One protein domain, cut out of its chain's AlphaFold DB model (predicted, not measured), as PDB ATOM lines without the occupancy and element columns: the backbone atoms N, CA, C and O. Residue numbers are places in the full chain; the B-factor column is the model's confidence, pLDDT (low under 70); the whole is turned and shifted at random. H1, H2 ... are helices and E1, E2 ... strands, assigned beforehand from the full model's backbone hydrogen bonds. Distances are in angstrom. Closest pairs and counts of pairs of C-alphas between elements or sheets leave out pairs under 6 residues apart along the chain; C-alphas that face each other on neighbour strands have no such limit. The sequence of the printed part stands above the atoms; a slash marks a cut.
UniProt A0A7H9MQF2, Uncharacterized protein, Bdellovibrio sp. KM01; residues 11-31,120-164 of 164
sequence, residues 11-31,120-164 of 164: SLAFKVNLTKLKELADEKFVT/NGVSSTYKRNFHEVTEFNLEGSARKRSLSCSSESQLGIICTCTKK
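What this domain is: This is residues 11 to 31 and 120 to 164 of the 164 residues of an uncharacterized protein of Bdellovibrio sp. KM01 (UniProt A0A7H9MQF2). A single four-stranded wall, E1 to E4, has one helix, H1, packed over one of its faces, on the E1 and E2 half, and no named helix on the other face. The strands follow one another side by side as successive hairpins, and the helix comes before them, running roughly lengthwise along them. The printed part has 66 residues with one named helix and four named strands, in the order H1, E1, E2, E3, E4; the sheet's order is E1, E2, E3, E4, all antiparallel, and the class is mixed, helices and strands. The whole is compact, with a radius of gyration of the C-alphas of 11.8 A, and spans 33 by 24 by 21 A.

How they stand to each other: The helix H1, residues 18 to 28, is on the sheet formed by E1, residues 123 to 129, E2, residues 132 to 139, E3, residues 145 to 152, and E4, residues 156 to 163. Helix and sheet make two layers, a helix on one face of a sheet. H1's height over the sheet is 9.8 A. It lies over E1 and E2 and only just runs along the strands, at 28 degrees to E1 on the local plane. Its closest C-alphas to E2 are those of Thr 19 and Val 133, 5.0 A apart. In H1 every O i to N i+4 pair is within hydrogen-bond range. The strands form a meander, each the antiparallel neighbour of the one before. In the hairpin E1 and E2, N 125 and O 137 are within hydrogen-bond range at 2.9 A. E2 bends by 55 degrees at residue 135. In the hairpin E2 and E3, N 136 and O 149 are within range at 2.8 A. In the hairpin E3 and E4, N 148 and O 160 are within range at 2.9 A. The edge strands E1 and E4 are apart.

Where its parts are: H1 begins at C-alpha 18, (21.932, -30.144, 42.692), and is 15.2 A long from first to last C-alpha. E1 begins at C-alpha 123, (25.047, -45.828, 43.865), and measures 20.3 A. E2 measures 20.7 A and E3 22.6 A. E4 measures 23.2 A and ends at C-alpha 163, (10.098, -46.567, 40.140).

The domain as a whole: The two C-alphas farthest apart are those of Asn 120 and Gln 154, at 35.9 A. Residues 32 to 119 are not printed; C-alphas 31 and 120 are 10.2 A apart across this cut, which lies in the link from H1 to E1. The links E1 to E2, E2 to E3 and E3 to E4 are tight. The mean pLDDT of the printed part is 85.4, and residues 11 to 15 and residue 164, the chain's last, are under 70.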
ATOM      1  N   SER A  11      13.729 -26.610  51.127       48.47
ATOM      2  CA  SER A  11      14.393 -25.793  50.099       48.47
ATOM      3  C   SER A  11      14.379 -26.437  48.706       48.47
ATOM      4  O   SER A  11      14.306 -25.731  47.699       48.47
ATOM      5  N   LEU A  12      14.354 -27.775  48.621       54.38
ATOM      6  CA  LEU A  12      14.241 -28.515  47.356       54.38
ATOM      7  C   LEU A  12      12.806 -28.546  46.809       54.38
ATOM      8  O   LEU A  12      12.605 -28.940  45.660       54.38
ATOM      9  N   ALA A  13      11.809 -28.156  47.609       52.81
ATOM     10  CA  ALA A  13      10.405 -28.152  47.201       52.81
ATOM     11  C   ALA A  13      10.062 -27.009  46.228       52.81
ATOM     12  O   ALA A  13       9.118 -27.145  45.453       52.81
ATOM     13  N   PHE A  14      10.839 -25.917  46.245       50.19
ATOM     14  CA  PHE A  14      10.583 -24.715  45.442       50.19
ATOM     15  C   PHE A  14      11.597 -24.517  44.310       50.19
ATOM     16  O   PHE A  14      11.233 -24.044  43.234       50.19
ATOM     17  N   LYS A  15      12.865 -24.895  44.525       66.25
ATOM     18  CA  LYS A  15      13.918 -24.869  43.503       66.25
ATOM     19  C   LYS A  15      14.974 -25.915  43.842       66.25
ATOM     20  O   LYS A  15      15.666 -25.805  44.849       66.25
ATOM     21  N   VAL A  16      15.109 -26.938  43.003       73.25
ATOM     22  CA  VAL A  16      16.130 -27.972  43.211       73.25
ATOM     23  C   VAL A  16      17.512 -27.324  43.105       73.25
ATOM     24  O   VAL A  16      17.788 -26.627  42.137       73.25
ATOM     25  N   ASN A  17      18.381 -27.553  44.089       86.25
ATOM     26  CA  ASN A  17      19.806 -27.236  44.024       86.25
ATOM     27  C   ASN A  17      20.568 -28.566  43.994       86.25
ATOM     28  O   ASN A  17      20.494 -29.342  44.947       86.25
ATOM     29  N   LEU A  18      21.272 -28.850  42.896       89.06
ATOM     30  CA  LEU A  18      21.932 -30.144  42.692       89.06
ATOM     31  C   LEU A  18      23.085 -30.391  43.667       89.06
ATOM     32  O   LEU A  18      23.295 -31.531  44.082       89.06
ATOM     33  N   THR A  19      23.806 -29.342  44.064       89.56
ATOM     34  CA  THR A  19      24.864 -29.444  45.075       89.56
ATOM     35  C   THR A  19      24.259 -29.851  46.413       89.56
ATOM     36  O   THR A  19      24.683 -30.851  46.993       89.56
ATOM     37  N   LYS A  20      23.182 -29.174  46.835       88.25
ATOM     38  CA  LYS A  20      22.474 -29.507  48.078       88.25
ATOM     39  C   LYS A  20      21.849 -30.903  48.040       88.25
ATOM     40  O   LYS A  20      21.929 -31.648  49.012       88.25
ATOM     41  N   LEU A  21      21.260 -31.289  46.907       89.06
ATOM     42  CA  LEU A  21      20.708 -32.631  46.712       89.06
ATOM     43  C   LEU A  21      21.786 -33.711  46.872       89.06
ATOM     44  O   LEU A  21      21.533 -34.740  47.501       89.06
ATOM     45  N   LYS A  22      22.988 -33.479  46.329       91.38
ATOM     46  CA  LYS A  22      24.111 -34.397  46.508       91.38
ATOM     47  C   LYS A  22      24.562 -34.472  47.968       91.38
ATOM     48  O   LYS A  22      24.756 -35.580  48.454       91.38
ATOM     49  N   GLU A  23      24.686 -33.343  48.663       90.12
ATOM     50  CA  GLU A  23      25.043 -33.314  50.092       90.12
ATOM     51  C   GLU A  23      24.067 -34.148  50.931       90.12
ATOM     52  O   GLU A  23      24.486 -35.057  51.642       90.12
ATOM     53  N   LEU A  24      22.758 -33.935  50.760       89.25
ATOM     54  CA  LEU A  24      21.727 -34.712  51.458       89.25
ATOM     55  C   LEU A  24      21.813 -36.209  51.131       89.25
ATOM     56  O   LEU A  24      21.631 -37.062  52.000       89.25
ATOM     57  N   ALA A  25      22.100 -36.554  49.874       89.69
ATOM     58  CA  ALA A  25      22.288 -37.944  49.479       89.69
ATOM     59  C   ALA A  25      23.572 -38.558  50.058       89.69
ATOM     60  O   ALA A  25      23.596 -39.759  50.315       89.69
ATOM     61  N   ASP A  26      24.633 -37.782  50.258       89.94
ATOM     62  CA  ASP A  26      25.870 -38.236  50.896       89.94
ATOM     63  C   ASP A  26      25.694 -38.411  52.413       89.94
ATOM     64  O   ASP A  26      26.201 -39.387  52.967       89.94
ATOM     65  N   GLU A  27      24.897 -37.557  53.061       89.25
ATOM     66  CA  GLU A  27      24.510 -37.701  54.470       89.25
ATOM     67  C   GLU A  27      23.635 -38.939  54.711       89.25
ATOM     68  O   GLU A  27      23.849 -39.688  55.665       89.25
ATOM     69  N   LYS A  28      22.628 -39.176  53.855       90.31
ATOM     70  CA  LYS A  28      21.706 -40.317  54.009       90.31
ATOM     71  C   LYS A  28      22.297 -41.633  53.533       90.31
ATOM     72  O   LYS A  28      22.019 -42.681  54.115       90.31
ATOM     73  N   PHE A  29      23.089 -41.593  52.473       90.06
ATOM     74  CA  PHE A  29      23.703 -42.765  51.872       90.06
ATOM     75  C   PHE A  29      25.213 -42.573  51.858       90.06
ATOM     76  O   PHE A  29      25.780 -42.099  50.871       90.06
ATOM     77  N   VAL A  30      25.854 -42.968  52.959       90.75
ATOM     78  CA  VAL A  30      27.299 -42.812  53.150       90.75
ATOM     79  C   VAL A  30      28.059 -43.426  51.975       90.75
ATOM     80  O   VAL A  30      27.866 -44.595  51.620       90.75
ATOM     81  N   THR A  31      28.924 -42.618  51.369       92.00
ATOM     82  CA  THR A  31      29.790 -43.020  50.262       92.00
ATOM     83  C   THR A  31      30.976 -43.820  50.798       92.00
ATOM     84  O   THR A  31      31.768 -43.316  51.585       92.00
ATOM     85  N   ASN A 120      24.466 -50.074  51.482       83.69
ATOM     86  CA  ASN A 120      23.155 -50.688  51.230       83.69
ATOM     87  C   ASN A 120      22.776 -50.826  49.742       83.69
ATOM     88  O   ASN A 120      21.598 -50.807  49.386       83.69
ATOM     89  N   GLY A 121      23.773 -50.980  48.864       83.06
ATOM     90  CA  GLY A 121      23.559 -51.225  47.434       83.06
ATOM     91  C   GLY A 121      23.055 -50.009  46.655       83.06
ATOM     92  O   GLY A 121      22.519 -50.175  45.563       83.06
ATOM     93  N   VAL A 122      23.204 -48.806  47.215       90.81
ATOM     94  CA  VAL A 122      22.920 -47.542  46.531       90.81
ATOM     95  C   VAL A 122      24.161 -47.110  45.749       90.81
ATOM     96  O   VAL A 122      25.297 -47.316  46.178       90.81
ATOM     97  N   SER A 123      23.964 -46.484  44.596       93.19
ATOM     98  CA  SER A 123      25.047 -45.828  43.865       93.19
ATOM     99  C   SER A 123      24.601 -44.464  43.372       93.19
ATOM    100  O   SER A 123      23.409 -44.229  43.180       93.19
ATOM    101  N   SER A 124      25.543 -43.551  43.180       94.81
ATOM    102  CA  SER A 124      25.253 -42.288  42.511       94.81
ATOM    103  C   SER A 124      26.306 -41.949  41.480       94.81
ATOM    104  O   SER A 124      27.494 -42.172  41.699       94.81
ATOM    105  N   THR A 125      25.880 -41.352  40.376       95.75
ATOM    106  CA  THR A 125      26.779 -40.704  39.422       95.75
ATOM    107  C   THR A 125      26.502 -39.217  39.424       95.75
ATOM    108  O   THR A 125      25.360 -38.791  39.567       95.75
ATOM    109  N   TYR A 126      27.542 -38.406  39.294       96.31
ATOM    110  CA  TYR A 126      27.370 -36.960  39.267       96.31
ATOM    111  C   TYR A 126      28.449 -36.302  38.425       96.31
ATOM    112  O   TYR A 126      29.546 -36.848  38.267       96.31
ATOM    113  N   LYS A 127      28.120 -35.127  37.890       97.00
ATOM    114  CA  LYS A 127      29.072 -34.247  37.220       97.00
ATOM    115  C   LYS A 127      29.225 -32.956  38.006       97.00
ATOM    116  O   LYS A 127      28.245 -32.429  38.530       97.00
ATOM    117  N   ARG A 128      30.454 -32.451  38.074       95.25
ATOM    118  CA  ARG A 128      30.764 -31.112  38.578       95.25
ATOM    119  C   ARG A 128      31.441 -30.312  37.492       95.25
ATOM    120  O   ARG A 128      32.382 -30.833  36.910       95.25
ATOM    121  N   ASN A 129      30.989 -29.093  37.235       94.81
ATOM    122  CA  ASN A 129      31.736 -28.122  36.445       94.81
ATOM    123  C   ASN A 129      32.398 -27.142  37.414       94.81
ATOM    124  O   ASN A 129      31.699 -26.458  38.161       94.81
ATOM    125  N   PHE A 130      33.729 -27.124  37.452       91.62
ATOM    126  CA  PHE A 130      34.491 -26.518  38.542       91.62
ATOM    127  C   PHE A 130      34.022 -27.060  39.906       91.62
ATOM    128  O   PHE A 130      34.286 -28.217  40.239       91.62
ATOM    129  N   HIS A 131      33.294 -26.255  40.683       88.94
ATOM    130  CA  HIS A 131      32.804 -26.618  42.015       88.94
ATOM    131  C   HIS A 131      31.306 -26.949  42.052       88.94
ATOM    132  O   HIS A 131      30.839 -27.538  43.027       88.94
ATOM    133  N   GLU A 132      30.555 -26.626  41.000       91.25
ATOM    134  CA  GLU A 132      29.097 -26.752  40.990       91.25
ATOM    135  C   GLU A 132      28.652 -28.100  40.430       91.25
ATOM    136  O   GLU A 132      29.131 -28.537  39.383       91.25
ATOM    137  N   VAL A 133      27.714 -28.768  41.110       93.69
ATOM    138  CA  VAL A 133      27.106 -30.001  40.595       93.69
ATOM    139  C   VAL A 133      26.137 -29.642  39.471       93.69
ATOM    140  O   VAL A 133      25.157 -28.939  39.695       93.69
ATOM    141  N   THR A 134      26.394 -30.154  38.269       93.81
ATOM    142  CA  THR A 134      25.564 -29.899  37.077       93.81
ATOM    143  C   THR A 134      24.655 -31.072  36.730       93.81
ATOM    144  O   THR A 134      23.624 -30.888  36.088       93.81
ATOM    145  N   GLU A 135      25.000 -32.274  37.186       94.75
ATOM    146  CA  GLU A 135      24.179 -33.475  37.052       94.75
ATOM    147  C   GLU A 135      24.327 -34.339  38.299       94.75
ATOM    148  O   GLU A 135      25.434 -34.512  38.816       94.75
ATOM    149  N   PHE A 136      23.227 -34.930  38.754       95.12
ATOM    150  CA  PHE A 136      23.206 -35.873  39.862       95.12
ATOM    151  C   PHE A 136      22.195 -36.986  39.601       95.12
ATOM    152  O   PHE A 136      21.008 -36.735  39.412       95.12
ATOM    153  N   ASN A 137      22.659 -38.229  39.637       93.75
ATOM    154  CA  ASN A 137      21.828 -39.416  39.539       93.75
ATOM    155  C   ASN A 137      22.044 -40.294  40.764       93.75
ATOM    156  O   ASN A 137      23.183 -40.571  41.132       93.75
ATOM    157  N   LEU A 138      20.959 -40.785  41.347       93.44
ATOM    158  CA  LEU A 138      20.952 -41.712  42.465       93.44
ATOM    159  C   LEU A 138      20.155 -42.953  42.079       93.44
ATOM    160  O   LEU A 138      19.002 -42.862  41.663       93.44
ATOM    161  N   GLU A 139      20.761 -44.117  42.248       93.31
ATOM    162  CA  GLU A 139      20.168 -45.411  41.951       93.31
ATOM    163  C   GLU A 139      20.093 -46.237  43.237       93.31
ATOM    164  O   GLU A 139      21.094 -46.446  43.924       93.31
ATOM    165  N   GLY A 140      18.884 -46.680  43.584       86.44
ATOM    166  CA  GLY A 140      18.646 -47.521  44.751       86.44
ATOM    167  C   GLY A 140      19.049 -48.980  44.526       86.44
ATOM    168  O   GLY A 140      19.297 -49.419  43.401       86.44
ATOM    169  N   SER A 141      19.032 -49.760  45.608       81.00
ATOM    170  CA  SER A 141      19.319 -51.194  45.561       81.00
ATOM    171  C   SER A 141      18.438 -51.932  44.545       81.00
ATOM    172  O   SER A 141      17.249 -51.644  44.370       81.00
ATOM    173  N   ALA A 142      19.054 -52.873  43.823       76.19
ATOM    174  CA  ALA A 142      18.431 -53.649  42.747       76.19
ATOM    175  C   ALA A 142      17.809 -52.814  41.604       76.19
ATOM    176  O   ALA A 142      16.963 -53.326  40.872       76.19
ATOM    177  N   ARG A 143      18.209 -51.541  41.434       71.62
ATOM    178  CA  ARG A 143      17.733 -50.641  40.361       71.62
ATOM    179  C   ARG A 143      16.210 -50.450  40.316       71.62
ATOM    180  O   ARG A 143      15.645 -50.108  39.279       71.62
ATOM    181  N   LYS A 144      15.529 -50.685  41.441       80.44
ATOM    182  CA  LYS A 144      14.063 -50.572  41.544       80.44
ATOM    183  C   LYS A 144      13.584 -49.122  41.596       80.44
ATOM    184  O   LYS A 144      12.428 -48.841  41.306       80.44
ATOM    185  N   ARG A 145      14.467 -48.197  41.978       87.25
ATOM    186  CA  ARG A 145      14.188 -46.760  42.040       87.25
ATOM    187  C   ARG A 145      15.396 -45.954  41.587       87.25
ATOM    188  O   ARG A 145      16.520 -46.289  41.965       87.25
ATOM    189  N   SER A 146      15.158 -44.884  40.841       90.00
ATOM    190  CA  SER A 146      16.192 -43.928  40.460       90.00
ATOM    191  C   SER A 146      15.674 -42.494  40.485       90.00
ATOM    192  O   SER A 146      14.499 -42.223  40.239       90.00
ATOM    193  N   LEU A 147      16.578 -41.578  40.806       90.94
ATOM    194  CA  LEU A 147      16.394 -40.139  40.702       90.94
ATOM    195  C   LEU A 147      17.492 -39.623  39.784       90.94
ATOM    196  O   LEU A 147      18.664 -39.843  40.071       90.94
ATOM    197  N   SER A 148      17.116 -38.948  38.711       91.44
ATOM    198  CA  SER A 148      18.042 -38.396  37.729       91.44
ATOM    199  C   SER A 148      17.770 -36.920  37.567       91.44
ATOM    200  O   SER A 148      16.675 -36.562  37.149       91.44
ATOM    201  N   CYS A 149      18.742 -36.082  37.900       91.38
ATOM    202  CA  CYS A 149      18.625 -34.640  37.800       91.38
ATOM    203  C   CYS A 149      19.763 -34.041  36.967       91.38
ATOM    204  O   CYS A 149      20.929 -34.372  37.193       91.38
ATOM    205  N   SER A 150      19.443 -33.132  36.050       91.12
ATOM    206  CA  SER A 150      20.411 -32.367  35.251       91.12
ATOM    207  C   SER A 150      20.046 -30.888  35.226       91.12
ATOM    208  O   SER A 150      18.877 -30.519  35.338       91.12
ATOM    209  N   SER A 151      21.062 -30.034  35.124       89.25
ATOM    210  CA  SER A 151      20.899 -28.605  34.881       89.25
ATOM    211  C   SER A 151      20.939 -28.339  33.381       89.25
ATOM    212  O   SER A 151      21.997 -28.441  32.766       89.25
ATOM    213  N   GLU A 152      19.805 -27.943  32.814       83.56
ATOM    214  CA  GLU A 152      19.669 -27.556  31.412       83.56
ATOM    215  C   GLU A 152      19.654 -26.029  31.290       83.56
ATOM    216  O   GLU A 152      18.939 -25.339  32.021       83.56
ATOM    217  N   SER A 153      20.409 -25.479  30.340       78.69
ATOM    218  CA  SER A 153      20.566 -24.023  30.181       78.69
ATOM    219  C   SER A 153      19.251 -23.285  29.901       78.69
ATOM    220  O   SER A 153      19.104 -22.134  30.302       78.69
ATOM    221  N   GLN A 154      18.290 -23.939  29.241       76.12
ATOM    222  CA  GLN A 154      17.004 -23.343  28.859       76.12
ATOM    223  C   GLN A 154      15.844 -23.711  29.790       76.12
ATOM    224  O   GLN A 154      14.869 -22.971  29.878       76.12
ATOM    225  N   LEU A 155      15.929 -24.857  30.467       77.12
ATOM    226  CA  LEU A 155      14.814 -25.437  31.225       77.12
ATOM    227  C   LEU A 155      15.050 -25.405  32.742       77.12
ATOM    228  O   LEU A 155      14.157 -25.745  33.516       77.12
ATOM    229  N   GLY A 156      16.238 -24.981  33.179       83.38
ATOM    230  CA  GLY A 156      16.646 -25.058  34.575       83.38
ATOM    231  C   GLY A 156      16.941 -26.497  34.988       83.38
ATOM    232  O   GLY A 156      17.399 -27.311  34.189       83.38
ATOM    233  N   ILE A 157      16.713 -26.821  36.260       86.31
ATOM    234  CA  ILE A 157      17.002 -28.159  36.779       86.31
ATOM    235  C   ILE A 157      15.804 -29.077  36.548       86.31
ATOM    236  O   ILE A 157      14.726 -28.860  37.100       86.31
ATOM    237  N   ILE A 158      16.022 -30.134  35.769       86.19
ATOM    238  CA  ILE A 158      15.029 -31.167  35.484       86.19
ATOM    239  C   ILE A 158      15.362 -32.387  36.324       86.19
ATOM    240  O   ILE A 158      16.491 -32.867  36.283       86.19
ATOM    241  N   CYS A 159      14.379 -32.914  37.055       86.75
ATOM    242  CA  CYS A 159      14.514 -34.146  37.824       86.75
ATOM    243  C   CYS A 159      13.463 -35.172  37.405       86.75
ATOM    244  O   CYS A 159      12.262 -34.931  37.518       86.75
ATOM    245  N   THR A 160      13.921 -36.356  37.011       87.50
ATOM    246  CA  THR A 160      13.082 -37.510  36.695       87.50
ATOM    247  C   THR A 160      13.189 -38.547  37.802       87.50
ATOM    248  O   THR A 160      14.276 -38.915  38.247       87.50
ATOM    249  N   CYS A 161      12.032 -39.026  38.243       85.75
ATOM    250  CA  CYS A 161      11.890 -40.060  39.252       85.75
ATOM    251  C   CYS A 161      11.291 -41.307  38.600       85.75
ATOM    252  O   CYS A 161      10.158 -41.264  38.122       85.75
ATOM    253  N   THR A 162      12.029 -42.415  38.623       84.44
ATOM    254  CA  THR A 162      11.572 -43.697  38.079       84.44
ATOM    255  C   THR A 162      11.461 -44.721  39.198       84.44
ATOM    256  O   THR A 162      12.381 -44.886  40.000       84.44
ATOM    257  N   LYS A 163      10.338 -45.439  39.238       80.56
ATOM    258  CA  LYS A 163      10.098 -46.567  40.140       80.56
ATOM    259  C   LYS A 163       9.598 -47.744  39.304       80.56
ATOM    260  O   LYS A 163       8.639 -47.572  38.559       80.56
ATOM    261  N   LYS A 164      10.283 -48.882  39.395       68.50
ATOM    262  CA  LYS A 164       9.889 -50.150  38.771       68.50
ATOM    263  C   LYS A 164       9.148 -51.028  39.768       68.50
ATOM    264  O   LYS A 164       9.506 -50.979  40.969       68.50
TER     265      LYS A 164